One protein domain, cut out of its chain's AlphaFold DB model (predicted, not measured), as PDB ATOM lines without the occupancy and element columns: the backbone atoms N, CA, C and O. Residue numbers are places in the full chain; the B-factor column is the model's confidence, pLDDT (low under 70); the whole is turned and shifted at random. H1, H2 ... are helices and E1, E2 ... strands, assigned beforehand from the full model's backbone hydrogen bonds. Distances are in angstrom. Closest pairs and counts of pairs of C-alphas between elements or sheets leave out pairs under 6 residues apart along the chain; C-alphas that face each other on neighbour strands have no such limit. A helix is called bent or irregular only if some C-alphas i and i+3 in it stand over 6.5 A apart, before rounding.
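Overview. This is residues 40 to 83 of the 96 residues of an uncharacterized protein of Gammaproteobacteria bacterium (UniProt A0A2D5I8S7). A small two-stranded hairpin, E1 and E2, makes a head at one end, and one long helix, H1, sticks out from it as an arm that makes most of the length. Residues 60 to 83, of which 61 to 82 belong to H1, stand free of the rest. The printed part has 44 residues, with two named strands and one named helix in the order E1, E2, H1; the sheet, in the order E1 - E2, is antiparallel and the class is mixed, helices and strands. The whole is extended, with a radius of gyration of the C-alphas of 15.9 A, and a rod in outline, spanning 47 by 17 by 16 A.

Along the chain. Strand E1, residues 43 to 45, begins at C-alpha 43 at (-0.612, -31.154, 36.871). Strand E2, residues 48 to 52, is 10.3 A long from first to last C-alpha. Helix H1, residues 61 to 82, runs 31.2 A from C-alpha 61 at (-12.083, -25.592, 45.845) to C-alpha 82 at (-23.298, -44.305, 68.124). H1 is not bent.

Arrangement. E1 and E2 form a hairpin with a tight link of 2 residues, antiparallel at 165 degrees between their directions. The C-alphas of Met 44 and Phe 49 face each other at 4.3 A. N 43 and O 51 are within hydrogen-bond range at 2.9 A, as are N 48 and O 45 at 2.9 A. Residues 51 to 52 of E2 also pair with residues 55 to 56, antiparallel. A short link of 8 residues joins E2 to H1. E1 and H1 are apart. In H1 every O i to N i+4 pair is within hydrogen-bond range.

Size, cuts and confidence. The two C-alphas farthest apart, those of Asp 47 and Arg 81, are 47.4 A apart. The printed part has no cut and no long link. The mean pLDDT of the printed part is 71.6; it is under 70 at 20 residues, among them residues 40 to 49 and 54 to 59.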
ATOM      1  N   ILE A  40       3.864 -29.729  44.753       57.16
ATOM      2  CA  ILE A  40       3.201 -29.873  43.456       57.16
ATOM      3  C   ILE A  40       2.907 -28.480  42.896       57.16
ATOM      4  O   ILE A  40       2.073 -27.744  43.415       57.16
ATOM      5  N   GLU A  41       3.604 -28.116  41.823       59.69
ATOM      6  CA  GLU A  41       3.461 -26.814  41.162       59.69
ATOM      7  C   GLU A  41       2.381 -26.841  40.061       59.69
ATOM      8  O   GLU A  41       1.554 -25.926  39.981       59.69
ATOM      9  N   SER A  42       2.309 -27.928  39.283       58.44
ATOM     10  CA  SER A  42       1.347 -28.105  38.188       58.44
ATOM     11  C   SER A  42       1.006 -29.579  37.910       58.44
ATOM     12  O   SER A  42       1.752 -30.495  38.261       58.44
ATOM     13  N   GLY A  43      -0.151 -29.822  37.282       62.44
ATOM     14  CA  GLY A  43      -0.612 -31.154  36.871       62.44
ATOM     15  C   GLY A  43      -1.474 -31.105  35.607       62.44
ATOM     16  O   GLY A  43      -2.281 -30.189  35.441       62.44
ATOM     17  N   MET A  44      -1.326 -32.095  34.719       63.62
ATOM     18  CA  MET A  44      -2.004 -32.171  33.415       63.62
ATOM     19  C   MET A  44      -2.600 -33.566  33.160       63.62
ATOM     20  O   MET A  44      -2.010 -34.573  33.550       63.62
ATOM     21  N   VAL A  45      -3.761 -33.613  32.496       67.88
ATOM     22  CA  VAL A  45      -4.422 -34.829  31.979       67.88
ATOM     23  C   VAL A  45      -4.942 -34.528  30.586       67.88
ATOM     24  O   VAL A  45      -5.577 -33.492  30.406       67.88
ATOM     25  N   ASP A  46      -4.695 -35.419  29.626       63.81
ATOM     26  CA  ASP A  46      -5.188 -35.301  28.246       63.81
ATOM     27  C   ASP A  46      -4.956 -33.897  27.657       63.81
ATOM     28  O   ASP A  46      -5.885 -33.216  27.217       63.81
ATOM     29  N   ASP A  47      -3.707 -33.432  27.751       67.25
ATOM     30  CA  ASP A  47      -3.237 -32.117  27.286       67.25
ATOM     31  C   ASP A  47      -3.916 -30.895  27.940       67.25
ATOM     32  O   ASP A  47      -3.753 -29.757  27.495       67.25
ATOM     33  N   LYS A  48      -4.660 -31.096  29.037       63.19
ATOM     34  CA  LYS A  48      -5.337 -30.035  29.794       63.19
ATOM     35  C   LYS A  48      -4.775 -29.916  31.199       63.19
ATOM     36  O   LYS A  48      -4.676 -30.896  31.938       63.19
ATOM     37  N   PHE A  49      -4.439 -28.691  31.595       60.78
ATOM     38  CA  PHE A  49      -4.045 -28.413  32.972       60.78
ATOM     39  C   PHE A  49      -5.215 -28.680  33.920       60.78
ATOM     40  O   PHE A  49      -6.288 -28.093  33.771       60.78
ATOM     41  N   VAL A  50      -4.973 -29.544  34.903       70.12
ATOM     42  CA  VAL A  50      -5.867 -29.798  36.039       70.12
ATOM     43  C   VAL A  50      -5.508 -28.950  37.263       70.12
ATOM     44  O   VAL A  50      -6.336 -28.735  38.147       70.12
ATOM     45  N   MET A  51      -4.262 -28.474  37.300       67.25
ATOM     46  CA  MET A  51      -3.697 -27.622  38.336       67.25
ATOM     47  C   MET A  51      -2.546 -26.808  37.736       67.25
ATOM     48  O   MET A  51      -1.723 -27.362  37.000       67.25
ATOM     49  N   ARG A  52      -2.471 -25.514  38.048       69.81
ATOM     50  CA  ARG A  52      -1.395 -24.611  37.616       69.81
ATOM     51  C   ARG A  52      -1.143 -23.550  38.680       69.81
ATOM     52  O   ARG A  52      -2.099 -23.062  39.275       69.81
ATOM     53  N   ASP A  53       0.121 -23.209  38.926       70.75
ATOM     54  CA  ASP A  53       0.519 -22.204  39.921       70.75
ATOM     55  C   ASP A  53      -0.049 -22.489  41.326       70.75
ATOM     56  O   ASP A  53      -0.405 -21.575  42.071       70.75
ATOM     57  N   ARG A  54      -0.142 -23.773  41.698       68.12
ATOM     58  CA  ARG A  54      -0.781 -24.254  42.944       68.12
ATOM     59  C   ARG A  54      -2.293 -24.017  43.047       68.12
ATOM     60  O   ARG A  54      -2.853 -24.164  44.127       68.12
ATOM     61  N   SER A  55      -2.956 -23.698  41.940       62.19
ATOM     62  CA  SER A  55      -4.408 -23.539  41.864       62.19
ATOM     63  C   SER A  55      -5.039 -24.674  41.061       62.19
ATOM     64  O   SER A  55      -4.552 -25.024  39.983       62.19
ATOM     65  N   LEU A  56      -6.120 -25.264  41.577       67.50
ATOM     66  CA  LEU A  56      -6.929 -26.241  40.846       67.50
ATOM     67  C   LEU A  56      -7.763 -25.515  39.784       67.50
ATOM     68  O   LEU A  56      -8.577 -24.654  40.095       67.50
ATOM     69  N   THR A  57      -7.594 -25.886  38.518       67.44
ATOM     70  CA  THR A  57      -8.258 -25.208  37.390       67.44
ATOM     71  C   THR A  57      -9.619 -25.806  37.033       67.44
ATOM     72  O   THR A  57     -10.343 -25.230  36.225       67.44
ATOM     73  N   ILE A  58      -9.971 -26.968  37.599       63.09
ATOM     74  CA  ILE A  58     -11.142 -27.770  37.182       63.09
ATOM     75  C   ILE A  58     -12.215 -27.865  38.277       63.09
ATOM     76  O   ILE A  58     -13.346 -28.258  38.004       63.09
ATOM     77  N   LEU A  59     -11.889 -27.509  39.519       66.56
ATOM     78  CA  LEU A  59     -12.772 -27.678  40.673       66.56
ATOM     79  C   LEU A  59     -12.943 -26.351  41.405       66.56
ATOM     80  O   LEU A  59     -11.977 -25.621  41.606       66.56
ATOM     81  N   ASP A  60     -14.168 -26.081  41.849       71.69
ATOM     82  CA  ASP A  60     -14.412 -25.066  42.868       71.69
ATOM     83  C   ASP A  60     -13.924 -25.613  44.215       71.69
ATOM     84  O   ASP A  60     -14.575 -26.438  44.864       71.69
ATOM     85  N   GLU A  61     -12.732 -25.178  44.606       63.91
ATOM     86  CA  GLU A  61     -12.083 -25.592  45.845       63.91
ATOM     87  C   GLU A  61     -12.899 -25.202  47.084       63.91
ATOM     88  O   GLU A  61     -12.986 -25.975  48.038       63.91
ATOM     89  N   THR A  62     -13.572 -24.050  47.054       72.31
ATOM     90  CA  THR A  62     -14.386 -23.584  48.185       72.31
ATOM     91  C   THR A  62     -15.607 -24.478  48.367       72.31
ATOM     92  O   THR A  62     -15.899 -24.914  49.485       72.31
ATOM     93  N   ALA A  63     -16.291 -24.811  47.269       68.62
ATOM     94  CA  ALA A  63     -17.421 -25.733  47.298       68.62
ATOM     95  C   ALA A  63     -17.001 -27.134  47.776       68.62
ATOM     96  O   ALA A  63     -17.695 -27.743  48.596       68.62
ATOM     97  N   LEU A  64     -15.845 -27.628  47.320       71.69
ATOM     98  CA  LEU A  64     -15.318 -28.932  47.725       71.69
ATOM     99  C   LEU A  64     -14.968 -28.976  49.220       71.69
ATOM    100  O   LEU A  64     -15.340 -29.929  49.907       71.69
ATOM    101  N   LEU A  65     -14.287 -27.949  49.735       71.81
ATOM    102  CA  LEU A  65     -13.939 -27.843  51.154       71.81
ATOM    103  C   LEU A  65     -15.189 -27.744  52.035       71.81
ATOM    104  O   LEU A  65     -15.263 -28.416  53.067       71.81
ATOM    105  N   GLY A  66     -16.192 -26.969  51.613       72.69
ATOM    106  CA  GLY A  66     -17.470 -26.866  52.318       72.69
ATOM    107  C   GLY A  66     -18.197 -28.209  52.403       72.69
ATOM    108  O   GLY A  66     -18.679 -28.601  53.470       72.69
ATOM    109  N   GLU A  67     -18.220 -28.960  51.303       71.38
ATOM    110  CA  GLU A  67     -18.830 -30.289  51.264       71.38
ATOM    111  C   GLU A  67     -18.062 -31.307  52.120       71.38
ATOM    112  O   GLU A  67     -18.671 -32.064  52.884       71.38
ATOM    113  N   ALA A  68     -16.728 -31.290  52.057       72.25
ATOM    114  CA  ALA A  68     -15.877 -32.139  52.883       72.25
ATOM    115  C   ALA A  68     -16.087 -31.861  54.381       72.25
ATOM    116  O   ALA A  68     -16.254 -32.802  55.160       72.25
ATOM    117  N   HIS A  69     -16.157 -30.585  54.776       72.69
ATOM    118  CA  HIS A  69     -16.434 -30.183  56.154       72.69
ATOM    119  C   HIS A  69     -17.809 -30.683  56.620       72.69
ATOM    120  O   HIS A  69     -17.912 -31.340  57.654       72.69
ATOM    121  N   ARG A  70     -18.858 -30.474  55.816       83.12
ATOM    122  CA  ARG A  70     -20.224 -30.924  56.127       83.12
ATOM    123  C   ARG A  70     -20.320 -32.442  56.302       83.12
ATOM    124  O   ARG A  70     -21.010 -32.931  57.200       83.12
ATOM    125  N   ILE A  71     -19.651 -33.205  55.436       78.31
ATOM    126  CA  ILE A  71     -19.585 -34.666  55.563       78.31
ATOM    127  C   ILE A  71     -18.813 -35.054  56.826       78.31
ATOM    128  O   ILE A  71     -19.275 -35.940  57.550       78.31
ATOM    129  N   GLY A  72     -17.688 -34.388  57.101       73.88
ATOM    130  CA  GLY A  72     -16.871 -34.592  58.297       73.88
ATOM    131  C   GLY A  72     -17.677 -34.418  59.581       73.88
ATOM    132  O   GLY A  72     -17.744 -35.350  60.380       73.88
ATOM    133  N   GLU A  73     -18.384 -33.295  59.722       84.81
ATOM    134  CA  GLU A  73     -19.263 -33.005  60.863       84.81
ATOM    135  C   GLU A  73     -20.316 -34.099  61.071       84.81
ATOM    136  O   GLU A  73     -20.519 -34.594  62.184       84.81
ATOM    137  N   ARG A  74     -20.959 -34.548  59.986       84.38
ATOM    138  CA  ARG A  74     -21.969 -35.613  60.045       84.38
ATOM    139  C   ARG A  74     -21.377 -36.945  60.505       84.38
ATOM    140  O   ARG A  74     -21.998 -37.653  61.298       84.38
ATOM    141  N   VAL A  75     -20.212 -37.312  59.973       79.81
ATOM    142  CA  VAL A  75     -19.515 -38.559  60.319       79.81
ATOM    143  C   VAL A  75     -19.050 -38.519  61.771       79.81
ATOM    144  O   VAL A  75     -19.305 -39.467  62.512       79.81
ATOM    145  N   TRP A  76     -18.448 -37.409  62.193       79.00
ATOM    146  CA  TRP A  76     -17.952 -37.226  63.552       79.00
ATOM    147  C   TRP A  76     -19.083 -37.238  64.581       79.00
ATOM    148  O   TRP A  76     -19.032 -38.000  65.544       79.00
ATOM    149  N   SER A  77     -20.167 -36.504  64.314       81.81
ATOM    150  CA  SER A  77     -21.369 -36.499  65.157       81.81
ATOM    151  C   SER A  77     -21.949 -37.902  65.343       81.81
ATOM    152  O   SER A  77     -22.396 -38.262  66.431       81.81
ATOM    153  N   ARG A  78     -21.926 -38.725  64.288       80.56
ATOM    154  CA  ARG A  78     -22.386 -40.113  64.356       80.56
ATOM    155  C   ARG A  78     -21.457 -40.991  65.190       80.56
ATOM    156  O   ARG A  78     -21.958 -41.791  65.965       80.56
ATOM    157  N   ILE A  79     -20.140 -40.825  65.060       81.81
ATOM    158  CA  ILE A  79     -19.157 -41.572  65.860       81.81
ATOM    159  C   ILE A  79     -19.292 -41.233  67.348       81.81
ATOM    160  O   ILE A  79     -19.291 -42.136  68.181       81.81
ATOM    161  N   LEU A  80     -19.451 -39.949  67.680       85.06
ATOM    162  CA  LEU A  80     -19.633 -39.504  69.063       85.06
ATOM    163  C   LEU A  80     -20.918 -40.053  69.694       85.06
ATOM    164  O   LEU A  80     -20.939 -40.325  70.891       85.06
ATOM    165  N   ARG A  81     -21.984 -40.209  68.901       87.12
ATOM    166  CA  ARG A  81     -23.285 -40.690  69.382       87.12
ATOM    167  C   ARG A  81     -23.380 -42.215  69.438       87.12
ATOM    168  O   ARG A  81     -23.838 -42.756  70.437       87.12
ATOM    169  N   ASP A  82     -22.983 -42.889  68.363       89.12
ATOM    170  CA  ASP A  82     -23.298 -44.305  68.124       89.12
ATOM    171  C   ASP A  82     -22.073 -45.224  68.274       89.12
ATOM    172  O   ASP A  82     -22.185 -46.442  68.126       89.12
ATOM    173  N   GLY A  83     -20.893 -44.659  68.548       76.44
ATOM    174  CA  GLY A  83     -19.626 -45.381  68.524       76.44
ATOM    175  C   GLY A  83     -19.053 -45.540  67.107       76.44
ATOM    176  O   GLY A  83     -19.565 -44.967  66.140       76.44
TER     177      GLY A  83